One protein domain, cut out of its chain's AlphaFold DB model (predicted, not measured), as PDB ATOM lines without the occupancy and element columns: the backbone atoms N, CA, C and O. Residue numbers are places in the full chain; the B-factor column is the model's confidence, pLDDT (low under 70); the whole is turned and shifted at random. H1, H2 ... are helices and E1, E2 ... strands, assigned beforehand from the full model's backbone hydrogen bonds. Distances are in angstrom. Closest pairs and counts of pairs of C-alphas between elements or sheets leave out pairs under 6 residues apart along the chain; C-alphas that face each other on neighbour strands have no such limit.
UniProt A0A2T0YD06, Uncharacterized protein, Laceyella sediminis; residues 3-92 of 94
ATOM      1  N   MET A   3     107.769 163.970 119.980       80.50
ATOM      2  CA  MET A   3     109.172 164.348 119.794       80.50
ATOM      3  C   MET A   3     109.278 165.369 118.660       80.50
ATOM      4  O   MET A   3     108.786 165.117 117.561       80.50
ATOM      5  N   GLN A   4     109.899 166.515 118.927       87.25
ATOM      6  CA  GLN A   4     110.056 167.612 117.962       87.25
ATOM      7  C   GLN A   4     111.357 168.381 118.222       87.25
ATOM      8  O   GLN A   4     111.956 168.241 119.285       87.25
ATOM      9  N   THR A   5     111.835 169.173 117.266       89.44
ATOM     10  CA  THR A   5     113.011 170.033 117.494       89.44
ATOM     11  C   THR A   5     112.638 171.323 118.224       89.44
ATOM     12  O   THR A   5     111.477 171.733 118.216       89.44
ATOM     13  N   ASP A   6     113.623 171.984 118.835       85.94
ATOM     14  CA  ASP A   6     113.442 173.297 119.487       85.94
ATOM     15  C   ASP A   6     112.820 174.340 118.539       85.94
ATOM     16  O   ASP A   6     111.854 175.024 118.887       85.94
ATOM     17  N   ASP A   7     113.293 174.362 117.290       87.88
ATOM     18  CA  ASP A   7     112.750 175.211 116.230       87.88
ATOM     19  C   ASP A   7     111.276 174.885 115.930       87.88
ATOM     20  O   ASP A   7     110.442 175.788 115.846       87.88
ATOM     21  N   GLN A   8     110.927 173.598 115.799       89.69
ATOM     22  CA  GLN A   8     109.547 173.167 115.544       89.69
ATOM     23  C   GLN A   8     108.621 173.506 116.711       89.69
ATOM     24  O   GLN A   8     107.489 173.933 116.496       89.69
ATOM     25  N   TRP A   9     109.093 173.320 117.940       88.06
ATOM     26  CA  TRP A   9     108.348 173.651 119.149       88.06
ATOM     27  C   TRP A   9     108.076 175.144 119.275       88.06
ATOM     28  O   TRP A   9     106.932 175.547 119.491       88.06
ATOM     29  N   THR A  10     109.092 175.973 119.049       85.06
ATOM     30  CA  THR A  10     108.937 177.429 119.076       85.06
ATOM     31  C   THR A  10     107.987 177.905 117.978       85.06
ATOM     32  O   THR A  10     107.118 178.736 118.237       85.06
ATOM     33  N   LEU A  11     108.095 177.344 116.767       89.69
ATOM     34  CA  LEU A  11     107.161 177.615 115.670       89.69
ATOM     35  C   LEU A  11     105.726 177.224 116.027       89.69
ATOM     36  O   LEU A  11     104.807 177.994 115.762       89.69
ATOM     37  N   GLU A  12     105.515 176.059 116.639       89.12
ATOM     38  CA  GLU A  12     104.183 175.599 117.039       89.12
ATOM     39  C   GLU A  12     103.565 176.508 118.105       89.12
ATOM     40  O   GLU A  12     102.399 176.888 117.979       89.12
ATOM     41  N   LEU A  13     104.350 176.930 119.102       86.69
ATOM     42  CA  LEU A  13     103.917 177.926 120.081       86.69
ATOM     43  C   LEU A  13     103.524 179.240 119.407       86.69
ATOM     44  O   LEU A  13     102.478 179.809 119.722       86.69
ATOM     45  N   TRP A  14     104.331 179.703 118.455       87.75
ATOM     46  CA  TRP A  14     104.050 180.926 117.715       87.75
ATOM     47  C   TRP A  14     102.778 180.797 116.868       87.75
ATOM     48  O   TRP A  14     101.945 181.699 116.859       87.75
ATOM     49  N   HIS A  15     102.566 179.650 116.224       88.75
ATOM     50  CA  HIS A  15     101.360 179.374 115.444       88.75
ATOM     51  C   HIS A  15     100.096 179.236 116.303       88.75
ATOM     52  O   HIS A  15      99.034 179.687 115.876       88.75
ATOM     53  N   ARG A  16     100.185 178.629 117.495       86.69
ATOM     54  CA  ARG A  16      99.037 178.468 118.406       86.69
ATOM     55  C   ARG A  16      98.675 179.755 119.130       86.69
ATOM     56  O   ARG A  16      97.504 180.116 119.180       86.69
ATOM     57  N   PHE A  17      99.665 180.408 119.729       84.94
ATOM     58  CA  PHE A  17      99.435 181.494 120.681       84.94
ATOM     59  C   PHE A  17      99.705 182.878 120.086       84.94
ATOM     60  O   PHE A  17      99.304 183.879 120.681       84.94
ATOM     61  N   GLY A  18     100.401 182.969 118.945       85.00
ATOM     62  CA  GLY A  18     100.878 184.223 118.340       85.00
ATOM     63  C   GLY A  18     101.999 184.904 119.135       85.00
ATOM     64  O   GLY A  18     102.883 185.534 118.562       85.00
ATOM     65  N   ASP A  19     101.980 184.752 120.457       86.56
ATOM     66  CA  ASP A  19     102.955 185.270 121.400       86.56
ATOM     67  C   ASP A  19     103.378 184.153 122.355       86.56
ATOM     68  O   ASP A  19     102.560 183.593 123.090       86.56
ATOM     69  N   ILE A  20     104.676 183.854 122.373       84.31
ATOM     70  CA  ILE A  20     105.265 182.837 123.250       84.31
ATOM     71  C   ILE A  20     105.003 183.132 124.730       84.31
ATOM     72  O   ILE A  20     104.896 182.207 125.524       84.31
ATOM     73  N   ARG A  21     104.832 184.402 125.119       85.75
ATOM     74  CA  ARG A  21     104.566 184.773 126.519       85.75
ATOM     75  C   ARG A  21     103.219 184.252 127.004       85.75
ATOM     76  O   ARG A  21     103.050 183.970 128.184       85.75
ATOM     77  N   LYS A  22     102.267 184.110 126.085       87.31
ATOM     78  CA  LYS A  22     100.930 183.586 126.365       87.31
ATOM     79  C   LYS A  22     100.864 182.067 126.285       87.31
ATOM     80  O   LYS A  22      99.799 181.520 126.539       87.31
ATOM     81  N   ALA A  23     101.966 181.403 125.928       88.75
ATOM     82  CA  ALA A  23     102.015 179.954 125.903       88.75
ATOM     83  C   ALA A  23     101.697 179.408 127.294       88.75
ATOM     84  O   ALA A  23     102.393 179.715 128.267       88.75
ATOM     85  N   THR A  24     100.626 178.626 127.354       89.50
ATOM     86  CA  THR A  24     100.140 177.939 128.543       89.50
ATOM     87  C   THR A  24     100.597 176.493 128.537       89.50
ATOM     88  O   THR A  24     100.509 175.799 127.524       89.50
ATOM     89  N   PHE A  25     101.063 176.033 129.688       89.25
ATOM     90  CA  PHE A  25     101.572 174.695 129.933       89.25
ATOM     91  C   PHE A  25     100.809 174.069 131.088       89.25
ATOM     92  O   PHE A  25     100.547 174.725 132.094       89.25
ATOM     93  N   GLU A  26     100.477 172.792 130.957       87.06
ATOM     94  CA  GLU A  26      99.866 172.023 132.037       87.06
ATOM     95  C   GLU A  26     100.949 171.262 132.809       87.06
ATOM     96  O   GLU A  26     101.708 170.477 132.236       87.06
ATOM     97  N   CYS A  27     101.014 171.470 134.125       86.44
ATOM     98  CA  CYS A  27     101.871 170.687 135.001       86.44
ATOM     99  C   CYS A  27     101.333 169.249 135.093       86.44
ATOM    100  O   CYS A  27     100.223 169.042 135.580       86.44
ATOM    101  N   PRO A  28     102.111 168.225 134.719       80.94
ATOM    102  CA  PRO A  28     101.640 166.846 134.689       80.94
ATOM    103  C   PRO A  28     101.482 166.227 136.091       80.94
ATOM    104  O   PRO A  28     100.741 165.250 136.234       80.94
ATOM    105  N   GLY A  29     102.147 166.798 137.106       79.00
ATOM    106  CA  GLY A  29     102.076 166.364 138.503       79.00
ATOM    107  C   GLY A  29     100.786 166.793 139.210       79.00
ATOM    108  O   GLY A  29     100.101 165.955 139.788       79.00
ATOM    109  N   CYS A  30     100.427 168.082 139.145       82.38
ATOM    110  CA  CYS A  30      99.239 168.630 139.822       82.38
ATOM    111  C   CYS A  30      98.093 169.051 138.889       82.38
ATOM    112  O   CYS A  30      97.013 169.376 139.375       82.38
ATOM    113  N   GLY A  31      98.304 169.071 137.570       82.62
ATOM    114  CA  GLY A  31      97.329 169.556 136.586       82.62
ATOM    115  C   GLY A  31      97.196 171.080 136.525       82.62
ATOM    116  O   GLY A  31      96.240 171.588 135.949       82.62
ATOM    117  N   HIS A  32      98.107 171.833 137.148       86.44
ATOM    118  CA  HIS A  32      98.032 173.294 137.156       86.44
ATOM    119  C   HIS A  32      98.420 173.883 135.799       86.44
ATOM    120  O   HIS A  32      99.444 173.505 135.231       86.44
ATOM    121  N   ILE A  33      97.632 174.840 135.310       88.81
ATOM    122  CA  ILE A  33      97.912 175.553 134.062       88.81
ATOM    123  C   ILE A  33      98.713 176.806 134.394       88.81
ATOM    124  O   ILE A  33      98.264 177.644 135.169       88.81
ATOM    125  N   GLN A  34      99.885 176.933 133.788       89.06
ATOM    126  CA  GLN A  34     100.808 178.045 133.990       89.06
ATOM    127  C   GLN A  34     101.240 178.619 132.650       89.06
ATOM    128  O   GLN A  34     101.431 177.873 131.692       89.06
ATOM    129  N   SER A  35     101.423 179.932 132.564       90.94
ATOM    130  CA  SER A  35     101.926 180.571 131.349       90.94
ATOM    131  C   SER A  35     103.331 181.129 131.532       90.94
ATOM    132  O   SER A  35     103.764 181.405 132.650       90.94
ATOM    133  N   ILE A  36     104.051 181.359 130.431       89.50
ATOM    134  CA  ILE A  36     105.334 182.080 130.495       89.50
ATOM    135  C   ILE A  36     105.142 183.459 131.147       89.50
ATOM    136  O   ILE A  36     105.981 183.907 131.930       89.50
ATOM    137  N   GLN A  37     104.023 184.124 130.860       89.94
ATOM    138  CA  GLN A  37     103.685 185.416 131.443       89.94
ATOM    139  C   GLN A  37     103.541 185.351 132.970       89.94
ATOM    140  O   GLN A  37     103.945 186.307 133.626       89.94
ATOM    141  N   ASP A  38     103.038 184.254 133.546       88.94
ATOM    142  CA  ASP A  38     102.969 184.091 135.007       88.94
ATOM    143  C   ASP A  38     104.362 184.112 135.640       88.94
ATOM    144  O   ASP A  38     104.590 184.825 136.616       88.94
ATOM    145  N   PHE A  39     105.325 183.412 135.038       89.62
ATOM    146  CA  PHE A  39     106.713 183.428 135.506       89.62
ATOM    147  C   PHE A  39     107.321 184.828 135.385       89.62
ATOM    148  O   PHE A  39     107.939 185.306 136.332       89.62
ATOM    149  N   ILE A  40     107.077 185.530 134.273       90.00
ATOM    150  CA  ILE A  40     107.528 186.919 134.092       90.00
ATOM    151  C   ILE A  40     106.914 187.841 135.156       90.00
ATOM    152  O   ILE A  40     107.623 188.656 135.741       90.00
ATOM    153  N   ASN A  41     105.614 187.705 135.433       90.25
ATOM    154  CA  ASN A  41     104.913 188.505 136.443       90.25
ATOM    155  C   ASN A  41     105.487 188.285 137.850       90.25
ATOM    156  O   ASN A  41     105.512 189.211 138.659       90.25
ATOM    157  N   LEU A  42     105.982 187.076 138.125       87.75
ATOM    158  CA  LEU A  42     106.660 186.718 139.370       87.75
ATOM    159  C   LEU A  42     108.157 187.080 139.385       87.75
ATOM    160  O   LEU A  42     108.839 186.764 140.357       87.75
ATOM    161  N   ASN A  43     108.680 187.753 138.350       88.31
ATOM    162  CA  ASN A  43     110.117 188.003 138.148       88.31
ATOM    163  C   ASN A  43     110.970 186.716 138.156       88.31
ATOM    164  O   ASN A  43     112.120 186.718 138.602       88.31
ATOM    165  N   LEU A  44     110.407 185.615 137.662       88.38
ATOM    166  CA  LEU A  44     111.076 184.330 137.490       88.38
ATOM    167  C   LEU A  44     111.553 184.149 136.049       88.38
ATOM    168  O   LEU A  44     111.139 184.858 135.129       88.38
ATOM    169  N   ASP A  45     112.419 183.157 135.852       86.62
ATOM    170  CA  ASP A  45     112.924 182.839 134.527       86.62
ATOM    171  C   ASP A  45     111.811 182.210 133.656       86.62
ATOM    172  O   ASP A  45     111.285 181.147 134.004       86.62
ATOM    173  N   PRO A  46     111.448 182.829 132.517       85.06
ATOM    174  CA  PRO A  46     110.374 182.353 131.647       85.06
ATOM    175  C   PRO A  46     110.657 180.972 131.044       85.06
ATOM    176  O   PRO A  46     109.718 180.244 130.721       85.06
ATOM    177  N   SER A  47     111.932 180.587 130.913       82.62
ATOM    178  CA  SER A  47     112.314 179.273 130.384       82.62
ATOM    179  C   SER A  47     111.960 178.120 131.327       82.62
ATOM    180  O   SER A  47     111.906 176.961 130.917       82.62
ATOM    181  N   ARG A  48     111.668 178.426 132.595       84.94
ATOM    182  CA  ARG A  48     111.213 177.429 133.564       84.94
ATOM    183  C   ARG A  48     109.741 177.081 133.409       84.94
ATOM    184  O   ARG A  48     109.363 175.990 133.804       84.94
ATOM    185  N   ALA A  49     108.923 177.918 132.772       85.94
ATOM    186  CA  ALA A  49     107.477 177.690 132.671       85.94
ATOM    187  C   ALA A  49     107.091 176.361 132.001       85.94
ATOM    188  O   ALA A  49     106.055 175.773 132.308       85.94
ATOM    189  N   TYR A  50     107.938 175.869 131.097       85.50
ATOM    190  CA  TYR A  50     107.736 174.604 130.398       85.50
ATOM    191  C   TYR A  50     108.490 173.422 131.033       85.50
ATOM    192  O   TYR A  50     108.384 172.314 130.510       85.50
ATOM    193  N   LYS A  51     109.236 173.630 132.130       85.81
ATOM    194  CA  LYS A  51     110.013 172.587 132.830       85.81
ATOM    195  C   LYS A  51     109.645 172.405 134.305       85.81
ATOM    196  O   LYS A  51     109.582 171.290 134.816       85.81
ATOM    197  N   ASP A  52     109.418 173.507 134.996       87.19
ATOM    198  CA  ASP A  52     109.133 173.550 136.419       87.19
ATOM    199  C   ASP A  52     107.686 173.968 136.639       87.19
ATOM    200  O   ASP A  52     107.153 174.856 135.968       87.19
ATOM    201  N   CYS A  53     107.030 173.329 137.599       87.75
ATOM    202  CA  CYS A  53     105.756 173.813 138.087       87.75
ATOM    203  C   CYS A  53     105.972 175.107 138.878       87.75
ATOM    204  O   CYS A  53     106.820 175.184 139.765       87.75
ATOM    205  N   ILE A  54     105.142 176.106 138.604       86.81
ATOM    206  CA  ILE A  54     105.082 177.389 139.301       86.81
ATOM    207  C   ILE A  54     104.844 177.209 140.801       86.81
ATOM    208  O   ILE A  54     105.277 178.043 141.588       86.81
ATOM    209  N   GLY A  55     104.238 176.093 141.220       84.69
ATOM    210  CA  GLY A  55     104.063 175.765 142.633       84.69
ATOM    211  C   GLY A  55     105.362 175.535 143.405       84.69
ATOM    212  O   GLY A  55     105.347 175.659 144.621       84.69
ATOM    213  N   ASN A  56     106.484 175.297 142.719       82.81
ATOM    214  CA  ASN A  56     107.809 175.259 143.341       82.81
ATOM    215  C   ASN A  56     108.248 176.663 143.805       82.81
ATOM    216  O   ASN A  56     109.029 176.819 144.736       82.81
ATOM    217  N   PHE A  57     107.716 177.706 143.163       83.81
ATOM    218  CA  PHE A  57     108.001 179.106 143.482       83.81
ATOM    219  C   PHE A  57     106.879 179.773 144.280       83.81
ATOM    220  O   PHE A  57     107.107 180.773 144.956       83.81
ATOM    221  N   VAL A  58     105.662 179.241 144.180       81.06
ATOM    222  CA  VAL A  58     104.471 179.748 144.853       81.06
ATOM    223  C   VAL A  58     104.036 178.731 145.901       81.06
ATOM    224  O   VAL A  58     103.307 177.786 145.596       81.06
ATOM    225  N   ASP A  59     104.420 178.978 147.156       69.38
ATOM    226  CA  ASP A  59     104.093 178.140 148.325       69.38
ATOM    227  C   ASP A  59     102.597 177.780 148.432       69.38
ATOM    228  O   ASP A  59     102.237 176.709 148.914       69.38
ATOM    229  N   GLN A  60     101.701 178.642 147.940       70.31
ATOM    230  CA  GLN A  60     100.253 178.403 147.970       70.31
ATOM    231  C   GLN A  60      99.772 177.244 147.085       70.31
ATOM    232  O   GLN A  60      98.687 176.720 147.332       70.31
ATOM    233  N   LEU A  61     100.528 176.852 146.056       73.25
ATOM    234  CA  LEU A  61     100.121 175.784 145.136       73.25
ATOM    235  C   LEU A  61     100.564 174.393 145.606       73.25
ATOM    236  O   LEU A  61     100.000 173.399 145.150       73.25
ATOM    237  N   GLY A  62     101.550 174.311 146.508       74.62
ATOM    238  CA  GLY A  62     101.972 173.061 147.152       74.62
ATOM    239  C   GLY A  62     102.498 171.978 146.202       74.62
ATOM    240  O   GLY A  62     102.488 170.800 146.560       74.62
ATOM    241  N   CYS A  63     102.928 172.339 144.988       79.94
ATOM    242  CA  CYS A  63     103.410 171.389 143.988       79.94
ATOM    243  C   CYS A  63     104.840 171.714 143.554       79.94
ATOM    244  O   CYS A  63     105.063 172.680 142.833       79.94
ATOM    245  N   ASN A  64     105.782 170.842 143.910       79.50
ATOM    246  CA  ASN A  64     107.211 171.011 143.616       79.50
ATOM    247  C   ASN A  64     107.662 170.225 142.377       79.50
ATOM    248  O   ASN A  64     108.814 169.811 142.282       79.50
ATOM    249  N   PHE A  65     106.746 169.984 141.439       82.06
ATOM    250  CA  PHE A  65     107.023 169.147 140.280       82.06
ATOM    251  C   PHE A  65     108.016 169.817 139.320       82.06
ATOM    252  O   PHE A  65     107.841 170.981 138.955       82.06
ATOM    253  N   SER A  66     109.009 169.063 138.854       80.56
ATOM    254  CA  SER A  66     109.961 169.486 137.823       80.56
ATOM    255  C   SER A  66     110.301 168.303 136.923       80.56
ATOM    256  O   SER A  66     110.578 167.218 137.431       80.56
ATOM    257  N   VAL A  67     110.323 168.488 135.599       77.44
ATOM    258  CA  VAL A  67     110.717 167.404 134.667       77.44
ATOM    259  C   VAL A  67     112.147 166.910 134.877       77.44
ATOM    260  O   VAL A  67     112.432 165.766 134.529       77.44
ATOM    261  N   ASP A  68     113.039 167.741 135.420       71.06
ATOM    262  CA  ASP A  68     114.414 167.335 135.730       71.06
ATOM    263  C   ASP A  68     114.485 166.453 136.993       71.06
ATOM    264  O   ASP A  68     115.415 165.663 137.142       71.06
ATOM    265  N   SER A  69     113.504 166.567 137.899       68.25
ATOM    266  CA  SER A  69     113.476 165.838 139.181       68.25
ATOM    267  C   SER A  69     112.569 164.605 139.156       68.25
ATOM    268  O   SER A  69     112.901 163.583 139.752       68.25
ATOM    269  N   ASP A  70     111.452 164.672 138.431       64.19
ATOM    270  CA  ASP A  70     110.436 163.622 138.354       64.19
ATOM    271  C   ASP A  70     110.381 163.040 136.931       64.19
ATOM    272  O   ASP A  70     109.700 163.536 136.028       64.19
ATOM    273  N   GLY A  71     111.149 161.970 136.715       54.84
ATOM    274  CA  GLY A  71     111.428 161.393 135.395       54.84
ATOM    275  C   GLY A  71     110.328 160.529 134.755       54.84
ATOM    276  O   GLY A  71     110.542 160.040 133.642       54.84
ATOM    277  N   ASP A  72     109.172 160.340 135.401       56.94
ATOM    278  CA  ASP A  72     108.185 159.300 135.040       56.94
ATOM    279  C   ASP A  72     106.821 159.861 134.578       56.94
ATOM    280  O   ASP A  72     105.764 159.528 135.104       56.94
ATOM    281  N   LEU A  73     106.819 160.778 133.599       63.41
ATOM    282  CA  LEU A  73     105.582 161.337 133.011       63.41
ATOM    283  C   LEU A  73     105.609 161.383 131.476       63.41
ATOM    284  O   LEU A  73     105.236 162.375 130.845       63.41
ATOM    285  N   SER A  74     106.025 160.277 130.862       60.28
ATOM    286  CA  SER A  74     106.169 160.094 129.406       60.28
ATOM    287  C   SER A  74     104.904 160.374 128.576       60.28
ATOM    288  O   SER A  74     105.007 160.763 127.409       60.28
ATOM    289  N   ASP A  75     103.712 160.206 129.155       68.94
ATOM    290  CA  ASP A  75     102.440 160.438 128.454       68.94
ATOM    291  C   ASP A  75     101.937 161.883 128.546       68.94
ATOM    292  O   ASP A  75     101.156 162.322 127.701       68.94
ATOM    293  N   LYS A  76     102.414 162.649 129.532       73.62
ATOM    294  CA  LYS A  76     101.985 164.037 129.776       73.62
ATOM    295  C   LYS A  76     103.059 165.080 129.463       73.62
ATOM    296  O   LYS A  76     102.836 166.274 129.652       73.62
ATOM    297  N   THR A  77     104.213 164.638 128.977       80.06
ATOM    298  CA  THR A  77     105.344 165.491 128.604       80.06
ATOM    299  C   THR A  77     105.689 165.323 127.127       80.06
ATOM    300  O   THR A  77     105.327 164.338 126.470       80.06
ATOM    301  N   ARG A  78     106.381 166.322 126.584       84.25
ATOM    302  CA  ARG A  78     106.959 166.313 125.239       84.25
ATOM    303  C   ARG A  78     108.468 166.311 125.334       84.25
ATOM    304  O   ARG A  78     109.043 166.738 126.333       84.25
ATOM    305  N   LEU A  79     109.100 165.841 124.272       86.12
ATOM    306  CA  LEU A  79     110.543 165.737 124.187       86.12
ATOM    307  C   LEU A  79     111.019 166.628 123.040       86.12
ATOM    308  O   LEU A  79     110.692 166.410 121.874       86.12
ATOM    309  N   ILE A  80     111.738 167.682 123.400       88.06
ATOM    310  CA  ILE A  80     112.349 168.619 122.470       88.06
ATOM    311  C   ILE A  80     113.796 168.200 122.259       88.06
ATOM    312  O   ILE A  80     114.540 168.048 123.221       88.06
ATOM    313  N   VAL A  81     114.227 168.064 121.013       87.56
ATOM    314  CA  VAL A  81     115.644 167.869 120.696       87.56
ATOM    315  C   VAL A  81     116.243 169.194 120.249       87.56
ATOM    316  O   VAL A  81     115.814 169.784 119.254       87.56
ATOM    317  N   ASN A  82     117.239 169.676 120.991       84.94
ATOM    318  CA  ASN A  82     118.003 170.851 120.585       84.94
ATOM    319  C   ASN A  82     118.964 170.487 119.435       84.94
ATOM    320  O   ASN A  82     119.293 169.320 119.225       84.94
ATOM    321  N   ARG A  83     119.479 171.484 118.715       80.62
ATOM    322  CA  ARG A  83     120.429 171.340 117.599       80.62
ATOM    323  C   ARG A  83     121.714 170.584 117.963       80.62
ATOM    324  O   ARG A  83     122.340 170.006 117.084       80.62
ATOM    325  N   GLU A  84     122.086 170.549 119.243       82.75
ATOM    326  CA  GLU A  84     123.206 169.743 119.762       82.75
ATOM    327  C   GLU A  84     122.863 168.251 119.960       82.75
ATOM    328  O   GLU A  84     123.695 167.488 120.442       82.75
ATOM    329  N   GLY A  85     121.634 167.823 119.652       81.31
ATOM    330  CA  GLY A  85     121.153 166.460 119.901       81.31
ATOM    331  C   GLY A  85     120.784 166.189 121.363       81.31
ATOM    332  O   GLY A  85     120.513 165.049 121.724       81.31
ATOM    333  N   LYS A  86     120.765 167.223 122.214       83.56
ATOM    334  CA  LYS A  86     120.317 167.107 123.605       83.56
ATOM    335  C   LYS A  86     118.800 167.047 123.677       83.56
ATOM    336  O   LYS A  86     118.112 167.928 123.163       83.56
ATOM    337  N   GLU A  87     118.321 166.033 124.374       85.62
ATOM    338  CA  GLU A  87     116.916 165.797 124.659       85.62
ATOM    339  C   GLU A  87     116.494 166.601 125.890       85.62
ATOM    340  O   GLU A  87     117.025 166.430 126.986       85.62
ATOM    341  N   ILE A  88     115.537 167.499 125.704       83.69
ATOM    342  CA  ILE A  88     114.967 168.353 126.735       83.69
ATOM    343  C   ILE A  88     113.505 167.964 126.884       83.69
ATOM    344  O   ILE A  88     112.716 168.088 125.949       83.69
ATOM    345  N   ARG A  89     113.119 167.505 128.072       85.31
ATOM    346  CA  ARG A  89     111.711 167.247 128.371       85.31
ATOM    347  C   ARG A  89     111.016 168.551 128.725       85.31
ATOM    348  O   ARG A  89     111.590 169.391 129.415       85.31
ATOM    349  N   VAL A  90     109.793 168.708 128.242       86.00
ATOM    350  CA  VAL A  90     108.948 169.873 128.504       86.00
ATOM    351  C   VAL A  90     107.505 169.452 128.749       86.00
ATOM    352  O   VAL A  90     107.081 168.357 128.374       86.00
ATOM    353  N   PHE A  91     106.723 170.335 129.352       87.12
ATOM    354  CA  PHE A  91     105.292 170.138 129.539       87.12
ATOM    355  C   PHE A  91     104.505 170.211 128.232       87.12
ATOM    356  O   PHE A  91     104.914 170.830 127.246       87.12
ATOM    357  N   ASN A  92     103.332 169.578 128.238       83.31
ATOM    358  CA  ASN A  92     102.356 169.767 127.179       83.31
ATOM    359  C   ASN A  92     101.803 171.196 127.231       83.31
ATOM    360  O   ASN A  92     101.406 171.682 128.289       83.31
TER     361      ASN A  92
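What this domain is: This is residues 3 to 92 of the 94 residues of an uncharacterized protein of Laceyella sediminis (UniProt A0A2T0YD06). A small sheet of three strands, E1, E4 and E5, has one helix, H1, rising from one of its faces; a short hairpin of strands E2 and E3 followed by a small helix, H2, makes a second part, which meets the sheet where E2 comes close to the end of E5. A long stretch with no named element, residues 42 to 76, leads from H2 back to the sheet. The printed part has 90 residues, with two named helices and five named strands in the order E1 H1 E2 E3 H2 E4 E5; the three-stranded sheet, order E1 E4 E5, is mixed. The class is mixed, helices and strands, with under half of the residues in named elements. The whole is compact, with a radius of gyration of the C-alphas of 12.6 A and spans of 36 by 30 by 20 A.

How they stand to each other: In the larger sheet, E4, residues 77 to 81, is the inner strand. E5, residues 87 to 92, forms a hairpin with E4, antiparallel at 144 degrees, with N 88 and O 80 within hydrogen-bond range at 2.7 A. E1, residues 3 to 5, is parallel to E4 at 40 degrees, with N 81 and O 4 at 2.9 A. H1, residues 6 to 17, is on one face of this sheet, an arrangement of two layers, helix over sheet. It lies over E1 at a height over the sheet of 9.9 A and only just stands up from the sheet, its line rising 43 degrees. The closest C-alphas of H1 and E4 are those of Asp 6 and Ile 80, 5.7 A apart. E2, residues 24 to 26, and E3, residues 33 to 35, form an antiparallel hairpin at 147 degrees, with N 25 and O 34 at 2.7 A. The closest C-alphas of E2 and E5 are those of Phe 25 and Asn 92, 5.7 A apart. H2, residues 36 to 41, is not on the larger sheet and is apart from H1. In H1 and H2 every O i to N i+4 pair is within hydrogen-bond range.

Where its parts are: E1 begins at C-alpha 3, (109.172, 164.348, 119.794), and spans 7.2 A. H1 measures 16.3 A and H2 8.8 A, the latter beginning at C-alpha 36, (105.334, 182.080, 130.495). E2 spans 6.9 A and E3 7.0 A. E4 measures 13.2 A and E5 15.3 A, ending at C-alpha 92, (102.356, 169.767, 127.179).

The domain as a whole: The C-alphas of Gln 60 and Glu 84 are the two farthest apart, 37.4 A. The printed part has no cut. The link from H2 to E4, 35 residues, is long. The mean pLDDT of the printed part is 83.0; residue 59 and residues 69 to 75 are under 70.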